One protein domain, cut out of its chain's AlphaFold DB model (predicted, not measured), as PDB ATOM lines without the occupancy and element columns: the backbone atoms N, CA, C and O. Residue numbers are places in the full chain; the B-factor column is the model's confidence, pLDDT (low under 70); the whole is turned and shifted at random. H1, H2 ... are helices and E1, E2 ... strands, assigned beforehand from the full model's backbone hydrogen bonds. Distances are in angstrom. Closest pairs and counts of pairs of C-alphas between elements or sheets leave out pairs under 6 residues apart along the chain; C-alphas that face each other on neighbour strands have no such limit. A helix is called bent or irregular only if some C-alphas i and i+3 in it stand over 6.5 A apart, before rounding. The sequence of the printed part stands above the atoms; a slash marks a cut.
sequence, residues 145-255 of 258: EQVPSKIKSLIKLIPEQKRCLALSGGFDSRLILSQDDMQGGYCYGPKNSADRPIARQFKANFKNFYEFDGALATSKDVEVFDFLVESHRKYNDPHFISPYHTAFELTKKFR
ATOM      1  N   GLU A 145     215.933 131.867 148.097       90.75
ATOM      2  CA  GLU A 145     216.800 131.975 146.928       90.75
ATOM      3  C   GLU A 145     216.096 132.622 145.726       90.75
ATOM      4  O   GLU A 145     216.749 133.147 144.825       90.75
ATOM      5  N   GLN A 146     214.759 132.634 145.704       90.38
ATOM      6  CA  GLN A 146     213.980 133.252 144.632       90.38
ATOM      7  C   GLN A 146     213.803 134.762 144.823       90.38
ATOM      8  O   GLN A 146     213.489 135.453 143.850       90.38
ATOM      9  N   VAL A 147     214.008 135.303 146.031       90.00
ATOM     10  CA  VAL A 147     213.785 136.729 146.335       90.00
ATOM     11  C   VAL A 147     214.576 137.663 145.403       90.00
ATOM     12  O   VAL A 147     213.940 138.536 144.803       90.00
ATOM     13  N   PRO A 148     215.893 137.467 145.168       92.69
ATOM     14  CA  PRO A 148     216.663 138.287 144.228       92.69
ATOM     15  C   PRO A 148     216.047 138.314 142.819       92.69
ATOM     16  O   PRO A 148     215.821 139.376 142.238       92.69
ATOM     17  N   SER A 149     215.662 137.141 142.298       91.94
ATOM     18  CA  SER A 149     215.058 137.019 140.965       91.94
ATOM     19  C   SER A 149     213.703 137.731 140.860       91.94
ATOM     20  O   SER A 149     213.407 138.351 139.835       91.94
ATOM     21  N   LYS A 150     212.903 137.716 141.934       90.44
ATOM     22  CA  LYS A 150     211.614 138.413 141.991       90.44
ATOM     23  C   LYS A 150     211.794 139.922 142.019       90.44
ATOM     24  O   LYS A 150     211.161 140.608 141.220       90.44
ATOM     25  N   ILE A 151     212.693 140.424 142.864       93.00
ATOM     26  CA  ILE A 151     213.044 141.850 142.904       93.00
ATOM     27  C   ILE A 151     213.504 142.306 141.513       93.00
ATOM     28  O   ILE A 151     212.952 143.263 140.973       93.00
ATOM     29  N   LYS A 152     214.422 141.563 140.880       94.81
ATOM     30  CA  LYS A 152     214.877 141.839 139.510       94.81
ATOM     31  C   LYS A 152     213.723 141.887 138.511       94.81
ATOM     32  O   LYS A 152     213.638 142.815 137.710       94.81
ATOM     33  N   SER A 153     212.823 140.902 138.555       93.06
ATOM     34  CA  SER A 153     211.680 140.843 137.640       93.06
ATOM     35  C   SER A 153     210.769 142.065 137.766       93.06
ATOM     36  O   SER A 153     210.345 142.594 136.745       93.06
ATOM     37  N   LEU A 154     210.544 142.564 138.988       91.00
ATOM     38  CA  LEU A 154     209.745 143.763 139.242       91.00
ATOM     39  C   LEU A 154     210.449 145.029 138.746       91.00
ATOM     40  O   LEU A 154     209.825 145.844 138.070       91.00
ATOM     41  N   ILE A 155     211.752 145.172 139.012       92.62
ATOM     42  CA  ILE A 155     212.549 146.314 138.532       92.62
ATOM     43  C   ILE A 155     212.509 146.395 137.001       92.62
ATOM     44  O   ILE A 155     212.349 147.480 136.440       92.62
ATOM     45  N   LYS A 156     212.588 145.251 136.309       94.06
ATOM     46  CA  LYS A 156     212.568 145.193 134.841       94.06
ATOM     47  C   LYS A 156     211.267 145.671 134.202       94.06
ATOM     48  O   LYS A 156     211.285 146.035 133.028       94.06
ATOM     49  N   LEU A 157     210.165 145.709 134.950       93.06
ATOM     50  CA  LEU A 157     208.903 146.278 134.472       93.06
ATOM     51  C   LEU A 157     208.960 147.803 134.359       93.06
ATOM     52  O   LEU A 157     208.184 148.398 133.612       93.06
ATOM     53  N   ILE A 158     209.883 148.436 135.084       91.69
ATOM     54  CA  ILE A 158     210.123 149.871 135.026       91.69
ATOM     55  C   ILE A 158     211.143 150.137 133.906       91.69
ATOM     56  O   ILE A 158     212.220 149.527 133.906       91.69
ATOM     57  N   PRO A 159     210.850 151.042 132.949       90.44
ATOM     58  CA  PRO A 159     211.811 151.429 131.921       90.44
ATOM     59  C   PRO A 159     213.115 151.920 132.549       90.44
ATOM     60  O   PRO A 159     213.075 152.738 133.466       90.44
ATOM     61  N   GLU A 160     214.255 151.443 132.053       89.50
ATOM     62  CA  GLU A 160     215.583 151.698 132.630       89.50
ATOM     63  C   GLU A 160     215.838 153.185 132.894       89.50
ATOM     64  O   GLU A 160     216.190 153.570 134.004       89.50
ATOM     65  N   GLN A 161     215.515 154.040 131.923       88.44
ATOM     66  CA  GLN A 161     215.673 155.490 132.003       88.44
ATOM     67  C   GLN A 161     214.862 156.164 133.124       88.44
ATOM     68  O   GLN A 161     215.098 157.334 133.419       88.44
ATOM     69  N   LYS A 162     213.894 155.458 133.722       86.06
ATOM     70  CA  LYS A 162     213.074 155.924 134.847       86.06
ATOM     71  C   LYS A 162     213.486 155.308 136.187       86.06
ATOM     72  O   LYS A 162     212.964 155.719 137.218       86.06
ATOM     73  N   ARG A 163     214.400 154.333 136.208       90.25
ATOM     74  CA  ARG A 163     214.792 153.630 137.435       90.25
ATOM     75  C   ARG A 163     215.664 154.520 138.306       90.25
ATOM     76  O   ARG A 163     216.797 154.838 137.941       90.25
ATOM     77  N   CYS A 164     215.126 154.900 139.456       89.25
ATOM     78  CA  CYS A 164     215.839 155.670 140.461       89.25
ATOM     79  C   CYS A 164     215.768 154.965 141.805       89.25
ATOM     80  O   CYS A 164     214.711 154.466 142.183       89.25
ATOM     81  N   LEU A 165     216.883 154.957 142.528       91.06
ATOM     82  CA  LEU A 165     216.980 154.283 143.812       91.06
ATOM     83  C   LEU A 165     217.493 155.232 144.893       91.06
ATOM     84  O   LEU A 165     218.578 155.807 144.772       91.06
ATOM     85  N   ALA A 166     216.727 155.340 145.976       89.12
ATOM     86  CA  ALA A 166     217.226 155.889 147.226       89.12
ATOM     87  C   ALA A 166     218.186 154.868 147.854       89.12
ATOM     88  O   ALA A 166     217.780 153.751 148.182       89.12
ATOM     89  N   LEU A 167     219.453 155.234 148.009       90.44
ATOM     90  CA  LEU A 167     220.493 154.379 148.560       90.44
ATOM     91  C   LEU A 167     220.855 154.821 149.981       90.44
ATOM     92  O   LEU A 167     221.126 155.995 150.235       90.44
ATOM     93  N   SER A 168     220.896 153.853 150.889       88.88
ATOM     94  CA  SER A 168     221.320 154.009 152.284       88.88
ATOM     95  C   SER A 168     222.481 153.058 152.597       88.88
ATOM     96  O   SER A 168     222.872 152.244 151.759       88.88
ATOM     97  N   GLY A 169     223.041 153.129 153.811       84.81
ATOM     98  CA  GLY A 169     224.011 152.135 154.285       84.81
ATOM     99  C   GLY A 169     223.384 150.762 154.572       84.81
ATOM    100  O   GLY A 169     224.091 149.758 154.723       84.81
ATOM    101  N   GLY A 170     222.051 150.698 154.612       89.38
ATOM    102  CA  GLY A 170     221.275 149.493 154.889       89.38
ATOM    103  C   GLY A 170     221.452 148.387 153.848       89.38
ATOM    104  O   GLY A 170     221.921 148.605 152.730       89.38
ATOM    105  N   PHE A 171     221.100 147.162 154.235       91.75
ATOM    106  CA  PHE A 171     221.120 146.008 153.336       91.75
ATOM    107  C   PHE A 171     220.055 146.130 152.236       91.75
ATOM    108  O   PHE A 171     220.357 145.863 151.079       91.75
ATOM    109  N   ASP A 172     218.853 146.603 152.572       92.50
ATOM    110  CA  ASP A 172     217.679 146.567 151.691       92.50
ATOM    111  C   ASP A 172     217.881 147.325 150.372       92.50
ATOM    112  O   ASP A 172     217.696 146.772 149.289       92.50
ATOM    113  N   SER A 173     218.328 148.582 150.441       92.56
ATOM    114  CA  SER A 173     218.579 149.395 149.244       92.56
ATOM    115  C   SER A 173     219.743 148.840 148.412       92.56
ATOM    116  O   SER A 173     219.687 148.856 147.184       92.56
ATOM    117  N   ARG A 174     220.763 148.247 149.048       92.75
ATOM    118  CA  ARG A 174     221.875 147.570 148.352       92.75
ATOM    119  C   ARG A 174     221.462 146.246 147.715       92.75
ATOM    120  O   ARG A 174     221.981 145.900 146.655       92.75
ATOM    121  N   LEU A 175     220.533 145.517 148.327       94.31
ATOM    122  CA  LEU A 175     219.947 144.321 147.734       94.31
ATOM    123  C   LEU A 175     219.192 144.690 146.458       94.31
ATOM    124  O   LEU A 175     219.385 144.026 145.449       94.31
ATOM    125  N   ILE A 176     218.393 145.762 146.476       95.06
ATOM    126  CA  ILE A 176     217.692 146.265 145.284       95.06
ATOM    127  C   ILE A 176     218.700 146.672 144.199       95.06
ATOM    128  O   ILE A 176     218.552 146.257 143.050       95.06
ATOM    129  N   LEU A 177     219.745 147.423 144.568       95.12
ATOM    130  CA  LEU A 177     220.800 147.851 143.643       95.12
ATOM    131  C   LEU A 177     221.529 146.674 142.983       95.12
ATOM    132  O   LEU A 177     221.899 146.760 141.820       95.12
ATOM    133  N   SER A 178     221.743 145.570 143.702       94.56
ATOM    134  CA  SER A 178     222.466 144.417 143.153       94.56
ATOM    135  C   SER A 178     221.647 143.573 142.172       94.56
ATOM    136  O   SER A 178     222.197 142.652 141.568       94.56
ATOM    137  N   GLN A 179     220.352 143.863 141.986       95.94
ATOM    138  CA  GLN A 179     219.486 143.060 141.119       95.94
ATOM    139  C   GLN A 179     219.466 143.501 139.653       95.94
ATOM    140  O   GLN A 179     219.331 142.644 138.769       95.94
ATOM    141  N   ASP A 180     219.570 144.798 139.369       93.88
ATOM    142  CA  ASP A 180     219.503 145.342 138.008       93.88
ATOM    143  C   ASP A 180     220.115 146.749 137.935       93.88
ATOM    144  O   ASP A 180     220.343 147.391 138.962       93.88
ATOM    145  N   ASP A 181     220.329 147.234 136.715       91.62
ATOM    146  CA  ASP A 181     220.913 148.547 136.473       91.62
ATOM    147  C   ASP A 181     219.914 149.669 136.786       91.62
ATOM    148  O   ASP A 181     218.714 149.597 136.475       91.62
ATOM    149  N   MET A 182     220.444 150.731 137.395       91.88
ATOM    150  CA  MET A 182     219.704 151.909 137.833       91.88
ATOM    151  C   MET A 182     220.231 153.152 137.117       91.88
ATOM    152  O   MET A 182     221.426 153.452 137.136       91.88
ATOM    153  N   GLN A 183     219.330 153.938 136.532       91.06
ATOM    154  CA  GLN A 183     219.698 155.188 135.871       91.06
ATOM    155  C   GLN A 183     220.143 156.247 136.891       91.06
ATOM    156  O   GLN A 183     221.143 156.943 136.690       91.06
ATOM    157  N   GLY A 184     219.372 156.396 137.968       89.38
ATOM    158  CA  GLY A 184     219.592 157.393 139.008       89.38
ATOM    159  C   GLY A 184     219.777 156.762 140.382       89.38
ATOM    160  O   GLY A 184     219.070 155.830 140.752       89.38
ATOM    161  N   GLY A 185     220.700 157.305 141.162       90.25
ATOM    162  CA  GLY A 185     220.851 156.990 142.574       90.25
ATOM    163  C   GLY A 185     220.860 158.265 143.393       90.25
ATOM    164  O   GLY A 185     221.367 159.298 142.949       90.25
ATOM    165  N   TYR A 186     220.307 158.215 144.594       87.50
ATOM    166  CA  TYR A 186     220.463 159.317 145.528       87.50
ATOM    167  C   TYR A 186     220.576 158.841 146.963       87.50
ATOM    168  O   TYR A 186     219.943 157.865 147.345       87.50
ATOM    169  N   CYS A 187     221.340 159.556 147.776       87.75
ATOM    170  CA  CYS A 187     221.301 159.412 149.224       87.75
ATOM    171  C   CYS A 187     221.026 160.768 149.872       87.75
ATOM    172  O   CYS A 187     221.353 161.824 149.320       87.75
ATOM    173  N   TYR A 188     220.402 160.746 151.043       80.06
ATOM    174  CA  TYR A 188     220.122 161.950 151.810       80.06
ATOM    175  C   TYR A 188     220.569 161.769 153.257       80.06
ATOM    176  O   TYR A 188     220.581 160.660 153.790       80.06
ATOM    177  N   GLY A 189     220.952 162.875 153.886       76.62
ATOM    178  CA  GLY A 189     221.265 162.934 155.307       76.62
ATOM    179  C   GLY A 189     222.421 163.886 155.616       76.62
ATOM    180  O   GLY A 189     223.135 164.321 154.700       76.62
ATOM    181  N   PRO A 190     222.638 164.184 156.910       74.69
ATOM    182  CA  PRO A 190     223.756 165.004 157.359       74.69
ATOM    183  C   PRO A 190     225.081 164.534 156.757       74.69
ATOM    184  O   PRO A 190     225.299 163.333 156.600       74.69
ATOM    185  N   LYS A 191     226.001 165.452 156.428       72.38
ATOM    186  CA  LYS A 191     227.331 165.093 155.873       72.38
ATOM    187  C   LYS A 191     228.095 164.060 156.709       72.38
ATOM    188  O   LYS A 191     228.888 163.303 156.158       72.38
ATOM    189  N   ASN A 192     227.864 164.052 158.017       75.44
ATOM    190  CA  ASN A 192     228.454 163.145 158.996       75.44
ATOM    191  C   ASN A 192     227.612 161.882 159.258       75.44
ATOM    192  O   ASN A 192     227.940 161.129 160.174       75.44
ATOM    193  N   SER A 193     226.542 161.627 158.497       82.00
ATOM    194  CA  SER A 193     225.783 160.383 158.630       82.00
ATOM    195  C   SER A 193     226.617 159.190 158.156       82.00
ATOM    196  O   SER A 193     227.361 159.278 157.177       82.00
ATOM    197  N   ALA A 194     226.475 158.053 158.841       80.88
ATOM    198  CA  ALA A 194     227.166 156.816 158.472       80.88
ATOM    199  C   ALA A 194     226.725 156.277 157.095       80.88
ATOM    200  O   ALA A 194     227.497 155.604 156.414       80.88
ATOM    201  N   ASP A 195     225.512 156.625 156.657       82.06
ATOM    202  CA  ASP A 195     224.936 156.165 155.393       82.06
ATOM    203  C   ASP A 195     225.634 156.756 154.168       82.06
ATOM    204  O   ASP A 195     225.812 156.063 153.165       82.06
ATOM    205  N   ARG A 196     226.064 158.023 154.226       83.75
ATOM    206  CA  ARG A 196     226.620 158.710 153.051       83.75
ATOM    207  C   ARG A 196     227.947 158.122 152.571       83.75
ATOM    208  O   ARG A 196     228.054 157.862 151.372       83.75
ATOM    209  N   PRO A 197     228.952 157.879 153.437       87.62
ATOM    210  CA  PRO A 197     230.183 157.216 153.024       87.62
ATOM    211  C   PRO A 197     229.942 155.839 152.406       87.62
ATOM    212  O   PRO A 197     230.604 155.511 151.425       87.62
ATOM    213  N   ILE A 198     228.991 155.058 152.935       87.62
ATOM    214  CA  ILE A 198     228.664 153.725 152.410       87.62
ATOM    215  C   ILE A 198     227.988 153.849 151.043       87.62
ATOM    216  O   ILE A 198     228.460 153.256 150.078       87.62
ATOM    217  N   ALA A 199     226.936 154.663 150.925       89.31
ATOM    218  CA  ALA A 199     226.222 154.867 149.665       89.31
ATOM    219  C   ALA A 199     227.154 155.388 148.552       89.31
ATOM    220  O   ALA A 199     227.062 154.952 147.405       89.31
ATOM    221  N   ARG A 200     228.116 156.258 148.893       89.88
ATOM    222  CA  ARG A 200     229.100 156.805 147.945       89.88
ATOM    223  C   ARG A 200     229.987 155.736 147.303       89.88
ATOM    224  O   ARG A 200     230.415 155.935 146.167       89.88
ATOM    225  N   GLN A 201     230.233 154.607 147.970       92.75
ATOM    226  CA  GLN A 201     231.017 153.497 147.403       92.75
ATOM    227  C   GLN A 201     230.349 152.892 146.161       92.75
ATOM    228  O   GLN A 201     231.038 152.387 145.281       92.75
ATOM    229  N   PHE A 202     229.025 153.011 146.051       92.88
ATOM    230  CA  PHE A 202     228.234 152.483 144.940       92.88
ATOM    231  C   PHE A 202     227.908 153.537 143.877       92.88
ATOM    232  O   PHE A 202     227.131 153.282 142.963       92.88
ATOM    233  N   LYS A 203     228.490 154.742 143.960       91.75
ATOM    234  CA  LYS A 203     228.232 155.826 143.001       91.75
ATOM    235  C   LYS A 203     228.450 155.394 141.545       91.75
ATOM    236  O   LYS A 203     227.717 155.838 140.669       91.75
ATOM    237  N   ALA A 204     229.442 154.537 141.297       92.25
ATOM    238  CA  ALA A 204     229.770 154.041 139.962       92.25
ATOM    239  C   ALA A 204     228.700 153.105 139.365       92.25
ATOM    240  O   ALA A 204     228.714 152.869 138.164       92.25
ATOM    241  N   ASN A 205     227.765 152.600 140.179       92.25
ATOM    242  CA  ASN A 205     226.646 151.766 139.733       92.25
ATOM    243  C   ASN A 205     225.467 152.577 139.171       92.25
ATOM    244  O   ASN A 205     224.457 151.995 138.789       92.25
ATOM    245  N   PHE A 206     225.576 153.908 139.132       91.75
ATOM    246  CA  PHE A 206     224.543 154.792 138.607       91.75
ATOM    247  C   PHE A 206     225.106 155.679 137.507       91.75
ATOM    248  O   PHE A 206     226.239 156.156 137.598       91.75
ATOM    249  N   LYS A 207     224.277 156.006 136.510       88.81
ATOM    250  CA  LYS A 207     224.629 157.043 135.531       88.81
ATOM    251  C   LYS A 207     224.693 158.420 136.188       88.81
ATOM    252  O   LYS A 207     225.601 159.199 135.915       88.81
ATOM    253  N   ASN A 208     223.731 158.707 137.064       87.81
ATOM    254  CA  ASN A 208     223.700 159.924 137.866       87.81
ATOM    255  C   ASN A 208     223.532 159.560 139.340       87.81
ATOM    256  O   ASN A 208     222.578 158.872 139.695       87.81
ATOM    257  N   PHE A 209     224.422 160.054 140.201       89.44
ATOM    258  CA  PHE A 209     224.325 159.867 141.646       89.44
ATOM    259  C   PHE A 209     224.351 161.208 142.363       89.44
ATOM    260  O   PHE A 209     225.253 162.019 142.130       89.44
ATOM    261  N   TYR A 210     223.394 161.410 143.259       86.06
ATOM    262  CA  TYR A 210     223.240 162.658 143.988       86.06
ATOM    263  C   TYR A 210     223.306 162.435 145.493       86.06
ATOM    264  O   TYR A 210     222.807 161.444 146.019       86.06
ATOM    265  N   GLU A 211     223.894 163.393 146.194       85.12
ATOM    266  CA  GLU A 211     223.895 163.405 147.649       85.12
ATOM    267  C   GLU A 211     223.271 164.703 148.137       85.12
ATOM    268  O   GLU A 211     223.709 165.789 147.744       85.12
ATOM    269  N   PHE A 212     222.292 164.588 149.024       77.44
ATOM    270  CA  PHE A 212     221.610 165.736 149.605       77.44
ATOM    271  C   PHE A 212     221.908 165.818 151.091       77.44
ATOM    272  O   PHE A 212     221.897 164.814 151.802       77.44
ATOM    273  N   ASP A 213     222.178 167.032 151.552       73.62
ATOM    274  CA  ASP A 213     222.048 167.336 152.968       73.62
ATOM    275  C   ASP A 213     220.575 167.650 153.232       73.62
ATOM    276  O   ASP A 213     219.938 168.313 152.410       73.62
ATOM    277  N   GLY A 214     220.020 167.142 154.327       64.75
ATOM    278  CA  GLY A 214     218.663 167.525 154.703       64.75
ATOM    279  C   GLY A 214     218.668 169.016 155.019       64.75
ATOM    280  O   GLY A 214     219.422 169.450 155.889       64.75
ATOM    281  N   ALA A 215     217.865 169.814 154.314       64.62
ATOM    282  CA  ALA A 215     217.623 171.174 154.765       64.62
ATOM    283  C   ALA A 215     216.883 171.118 156.112       64.62
ATOM    284  O   ALA A 215     216.138 170.174 156.392       64.62
ATOM    285  N   LEU A 216     217.086 172.128 156.962       70.69
ATOM    286  CA  LEU A 216     216.207 172.312 158.114       70.69
ATOM    287  C   LEU A 216     214.769 172.443 157.604       70.69
ATOM    288  O   LEU A 216     214.534 173.105 156.590       70.69
ATOM    289  N   ALA A 217     213.821 171.802 158.291       73.69
ATOM    290  CA  ALA A 217     212.419 171.903 157.917       73.69
ATOM    291  C   ALA A 217     211.984 173.373 157.960       73.69
ATOM    292  O   ALA A 217     212.166 174.063 158.966       73.69
ATOM    293  N   THR A 218     211.417 173.865 156.862       82.38
ATOM    294  CA  THR A 218     210.810 175.196 156.822       82.38
ATOM    295  C   THR A 218     209.467 175.186 157.552       82.38
ATOM    296  O   THR A 218     208.871 174.130 157.770       82.38
ATOM    297  N   SER A 219     208.927 176.359 157.891       82.31
ATOM    298  CA  SER A 219     207.567 176.460 158.445       82.31
ATOM    299  C   SER A 219     206.516 175.818 157.532       82.31
ATOM    300  O   SER A 219     205.584 175.185 158.019       82.31
ATOM    301  N   LYS A 220     206.708 175.920 156.213       81.94
ATOM    302  CA  LYS A 220     205.845 175.292 155.211       81.94
ATOM    303  C   LYS A 220     205.965 173.768 155.212       81.94
ATOM    304  O   LYS A 220     204.959 173.087 155.063       81.94
ATOM    305  N   ASP A 221     207.168 173.228 155.398       79.62
ATOM    306  CA  ASP A 221     207.366 171.778 155.516       79.62
ATOM    307  C   ASP A 221     206.650 171.236 156.763       79.62
ATOM    308  O   ASP A 221     205.994 170.202 156.695       79.62
ATOM    309  N   VAL A 222     206.707 171.971 157.880       79.50
ATOM    310  CA  VAL A 222     205.961 171.635 159.104       79.50
ATOM    311  C   VAL A 222     204.452 171.640 158.851       79.50
ATOM    312  O   VAL A 222     203.771 170.697 159.237       79.50
ATOM    313  N   GLU A 223     203.934 172.670 158.179       80.56
ATOM    314  CA  GLU A 223     202.510 172.776 157.842       80.56
ATOM    315  C   GLU A 223     202.048 171.625 156.935       80.56
ATOM    316  O   GLU A 223     201.030 170.994 157.206       80.56
ATOM    317  N   VAL A 224     202.820 171.303 155.891       79.38
ATOM    318  CA  VAL A 224     202.533 170.168 155.001       79.38
ATOM    319  C   VAL A 224     202.586 168.853 155.768       79.38
ATOM    320  O   VAL A 224     201.741 167.988 155.555       79.38
ATOM    321  N   PHE A 225     203.560 168.683 156.661       78.94
ATOM    322  CA  PHE A 225     203.661 167.469 157.456       78.94
ATOM    323  C   PHE A 225     202.443 167.307 158.366       78.94
ATOM    324  O   PHE A 225     201.775 166.282 158.275       78.94
ATOM    325  N   ASP A 226     202.084 168.336 159.137       77.88
ATOM    326  CA  ASP A 226     200.895 168.337 160.002       77.88
ATOM    327  C   ASP A 226     199.586 168.147 159.211       77.88
ATOM    328  O   ASP A 226     198.624 167.575 159.717       77.88
ATOM    329  N   PHE A 227     199.539 168.594 157.954       77.50
ATOM    330  CA  PHE A 227     198.410 168.366 157.053       77.50
ATOM    331  C   PHE A 227     198.278 166.893 156.619       77.50
ATOM    332  O   PHE A 227     197.165 166.419 156.368       77.50
ATOM    333  N   LEU A 228     199.398 166.170 156.512       76.06
ATOM    334  CA  LEU A 228     199.454 164.778 156.052       76.06
ATOM    335  C   LEU A 228     199.291 163.754 157.180       76.06
ATOM    336  O   LEU A 228     198.840 162.639 156.917       76.06
ATOM    337  N   VAL A 229     199.666 164.096 158.416       78.06
ATOM    338  CA  VAL A 229     199.691 163.153 159.544       78.06
ATOM    339  C   VAL A 229     198.774 163.592 160.681       78.06
ATOM    340  O   VAL A 229     198.760 164.743 161.095       78.06
ATOM    341  N   GLU A 230     198.036 162.643 161.254       76.94
ATOM    342  CA  GLU A 230     197.196 162.904 162.435       76.94
ATOM    343  C   GLU A 230     197.950 162.763 163.766       76.94
ATOM    344  O   GLU A 230     197.438 163.128 164.826       76.94
ATOM    345  N   SER A 231     199.151 162.190 163.736       77.50
ATOM    346  CA  SER A 231     199.917 161.873 164.936       77.50
ATOM    347  C   SER A 231     200.441 163.135 165.630       77.50
ATOM    348  O   SER A 231     200.849 164.111 165.005       77.50
ATOM    349  N   HIS A 232     200.460 163.110 166.964       73.25
ATOM    350  CA  HIS A 232     200.944 164.239 167.757       73.25
ATOM    351  C   HIS A 232     202.419 164.550 167.446       73.25
ATOM    352  O   HIS A 232     203.234 163.628 167.382       73.25
ATOM    353  N   ARG A 233     202.797 165.838 167.374       73.19
ATOM    354  CA  ARG A 233     204.166 166.305 167.038       73.19
ATOM    355  C   ARG A 233     205.294 165.666 167.855       73.19
ATOM    356  O   ARG A 233     206.411 165.539 167.386       73.19
ATOM    357  N   LYS A 234     205.011 165.200 169.070       78.44
ATOM    358  CA  LYS A 234     206.004 164.491 169.902       78.44
ATOM    359  C   LYS A 234     206.506 163.175 169.284       78.44
ATOM    360  O   LYS A 234     207.544 162.680 169.699       78.44
ATOM    361  N   TYR A 235     205.756 162.602 168.343       75.12
ATOM    362  CA  TYR A 235     206.104 161.381 167.609       75.12
ATOM    363  C   TYR A 235     206.616 161.660 166.192       75.12
ATOM    364  O   TYR A 235     206.911 160.733 165.450       75.12
ATOM    365  N   ASN A 236     206.674 162.932 165.814       73.44
ATOM    366  CA  ASN A 236     206.656 163.376 164.437       73.44
ATOM    367  C   ASN A 236     207.727 164.449 164.273       73.44
ATOM    368  O   ASN A 236     207.566 165.558 164.773       73.44
ATOM    369  N   ASP A 237     208.815 164.119 163.582       78.25
ATOM    370  CA  ASP A 237     209.872 165.078 163.274       78.25
ATOM    371  C   ASP A 237     209.650 165.668 161.870       78.25
ATOM    372  O   ASP A 237     209.814 164.949 160.878       78.25
ATOM    373  N   PRO A 238     209.309 166.965 161.742       71.88
ATOM    374  CA  PRO A 238     209.140 167.614 160.445       71.88
ATOM    375  C   PRO A 238     210.405 167.595 159.579       71.88
ATOM    376  O   PRO A 238     210.312 167.718 158.359       71.88
ATOM    377  N   HIS A 239     211.593 167.383 160.159       74.12
ATOM    378  CA  HIS A 239     212.813 167.173 159.372       74.12
ATOM    379  C   HIS A 239     212.721 165.936 158.476       74.12
ATOM    380  O   HIS A 239     213.462 165.845 157.500       74.12
ATOM    381  N   PHE A 240     211.790 165.016 158.744       72.12
ATOM    382  CA  PHE A 240     211.540 163.875 157.877       72.12
ATOM    383  C   PHE A 240     210.993 164.281 156.506       72.12
ATOM    384  O   PHE A 240     211.340 163.626 155.529       72.12
ATOM    385  N   ILE A 241     210.185 165.347 156.391       74.69
ATOM    386  CA  ILE A 241     209.557 165.707 155.106       74.69
ATOM    387  C   ILE A 241     210.457 166.559 154.202       74.69
ATOM    388  O   ILE A 241     210.344 166.495 152.977       74.69
ATOM    389  N   SER A 242     211.394 167.313 154.783       73.62
ATOM    390  CA  SER A 242     212.282 168.210 154.030       73.62
ATOM    391  C   SER A 242     213.131 167.487 152.958       73.62
ATOM    392  O   SER A 242     213.205 167.970 151.818       73.62
ATOM    393  N   PRO A 243     213.698 166.287 153.220       70.56
ATOM    394  CA  PRO A 243     214.352 165.482 152.190       70.56
ATOM    395  C   PRO A 243     213.432 165.082 151.030       70.56
ATOM    396  O   PRO A 243     213.884 165.087 149.887       70.56
ATOM    397  N   TYR A 244     212.153 164.777 151.283       71.69
ATOM    398  CA  TYR A 244     211.196 164.431 150.220       71.69
ATOM    399  C   TYR A 244     210.876 165.635 149.340       71.69
ATOM    400  O   TYR A 244     210.852 165.505 148.118       71.69
ATOM    401  N   HIS A 245     210.687 166.813 149.937       73.25
ATOM    402  CA  HIS A 245     210.504 168.054 149.185       73.25
ATOM    403  C   HIS A 245     211.743 168.367 148.332       73.25
ATOM    404  O   HIS A 245     211.623 168.629 147.137       73.25
ATOM    405  N   THR A 246     212.941 168.232 148.907       73.06
ATOM    406  CA  THR A 246     214.201 168.404 148.170       73.06
ATOM    407  C   THR A 246     214.287 167.426 146.994       73.06
ATOM    408  O   THR A 246     214.524 167.846 145.862       73.06
ATOM    409  N   ALA A 247     214.031 166.135 147.233       68.75
ATOM    410  CA  ALA A 247     214.012 165.104 146.197       68.75
ATOM    411  C   ALA A 247     212.994 165.417 145.087       68.75
ATOM    412  O   ALA A 247     213.321 165.290 143.910       68.75
ATOM    413  N   PHE A 248     211.796 165.884 145.442       73.38
ATOM    414  CA  PHE A 248     210.762 166.295 144.492       73.38
ATOM    415  C   PHE A 248     211.166 167.508 143.638       73.38
ATOM    416  O   PHE A 248     210.955 167.517 142.429       73.38
ATOM    417  N   GLU A 249     211.803 168.531 144.204       73.50
ATOM    418  CA  GLU A 249     212.288 169.660 143.393       73.50
ATOM    419  C   GLU A 249     213.379 169.230 142.404       73.50
ATOM    420  O   GLU A 249     213.452 169.699 141.263       73.50
ATOM    421  N   LEU A 250     214.202 168.264 142.802       66.62
ATOM    422  CA  LEU A 250     215.207 167.684 141.923       66.62
ATOM    423  C   LEU A 250     214.570 166.852 140.811       66.62
ATOM    424  O   LEU A 250     215.066 166.884 139.684       66.62
ATOM    425  N   THR A 251     213.452 166.171 141.064       64.50
ATOM    426  CA  THR A 251     212.756 165.436 140.002       64.50
ATOM    427  C   THR A 251     212.241 166.350 138.902       64.50
ATOM    428  O   THR A 251     212.422 166.032 137.723       64.50
ATOM    429  N   LYS A 252     211.738 167.538 139.254       67.06
ATOM    430  CA  LYS A 252     211.359 168.574 138.278       67.06
ATOM    431  C   LYS A 252     212.546 169.044 137.442       67.06
ATOM    432  O   LYS A 252     212.425 169.206 136.229       67.06
ATOM    433  N   LYS A 253     213.702 169.249 138.079       61.66
ATOM    434  CA  LYS A 253     214.916 169.753 137.420       61.66
ATOM    435  C   LYS A 253     215.583 168.710 136.520       61.66
ATOM    436  O   LYS A 253     216.142 169.063 135.485       61.66
ATOM    437  N   PHE A 254     215.519 167.438 136.901       55.69
ATOM    438  CA  PHE A 254     216.254 166.352 136.252       55.69
ATOM    439  C   PHE A 254     215.359 165.365 135.480       55.69
ATOM    440  O   PHE A 254     215.856 164.356 134.986       55.69
ATOM    441  N   ARG A 255     214.061 165.672 135.314       51.81
ATOM    442  CA  ARG A 255     213.050 164.807 134.667       51.81
ATOM    443  C   ARG A 255     212.980 163.397 135.268       51.81
ATOM    444  O   ARG A 255     212.739 162.428 134.549       51.81
TER     445      ARG A 255
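AT A GLANCE: This is residues 145 to 255 of the 258 residues of an uncharacterized protein of Arcobacter sp (UniProt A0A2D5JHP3). A small parallel sheet of three strands, E1, E2 and E3, makes the middle, with the short helices H2 and H3 over one face and the longer H5 over the other. H1 lies beyond H2 at one end of the longest axis, and H4 lies at the other end near H5, where residues 227 to 232 stick out. The 111 printed residues include five named helices and three named strands, in the order H1 E1 H2 E2 H3 E3 H4 H5, with sheet order E1, E2, E3; the class is mixed, helices and strands. The whole is only just compact, close to loose, with a radius of gyration of the C-alphas of 15.8 A and spans of 42 by 28 by 27 A.

HOW THE PARTS SIT: In the sheet, E2, residues 182 to 188, is the inner strand, parallel to the edge strands E1, residues 164 to 166, and E3, residues 206 to 212. N 165 and O 184 are 2.9 A apart, and N 210 and O 185 are 2.9 A apart, both within hydrogen-bond range. H2, residues 171 to 177, runs along the strands over E1; the closest C-alphas, of Ala 166 and Ser 173, are 6.9 A apart. H3, residues 195 to 201, on the same face as H2, has a height over the sheet of 9.3 A; its closest C-alpha pair with E2 is Cys 187 and Arg 196, 6.6 A. E1, H2, E2 and E2, H3, E3 are strand-helix-strand units, two parallel neighbour strands with a helix between, each with a right-handed crossover. H5, residues 242 to 254, is on the opposite face at a height over the sheet of 10.2 A, giving three layers, helices on both faces of the sheet; the C-alphas of Tyr 188 and Pro 243, its closest pair with E2, are 6.8 A apart. H1, residues 145 to 156, is not on the sheet; with its residues 148 to 152 alone it only just touches H2, with 3 pairs of C-alphas within 8 A, the closest being Ile 151 and Ile 176 at 6.8 A. H4, residues 219 to 228, is close to H5 but not clearly touching, about perpendicular at 81 degrees; their closest C-alphas, of Asp 221 and Ser 242, are 6.3 A apart. Every O i to N i+4 pair is within hydrogen-bond range in H2, H4 and H5, but 7 of 8 in H1 and 2 of 3 in H3.

IN THESE COORDINATES: E2 spans 17.2 A from first to last C-alpha and E3 15.8 A, while E1 has three residues. H1 begins at C-alpha 145, (216.800, 131.975, 146.928), and spans 18.4 A; it is irregular, but only just, with C-alphas 145 and 148 6.9 A apart. H2 and H3 have seven residues each. H4 spans 14.4 A from C-alpha 219 at (207.567, 176.460, 158.445). H5 spans 18.3 A and ends at C-alpha 254, (216.254, 166.352, 136.252).

THE WHOLE: The two C-alphas farthest apart, of Glu 145 and Ser 219, are 46.9 A apart. The printed part has no cut; the link from H4 to H5, residues 229 to 241, is long. Mean pLDDT of the printed part is 82.9, with residues 214 to 215, 247 and 250 to 255 under 70.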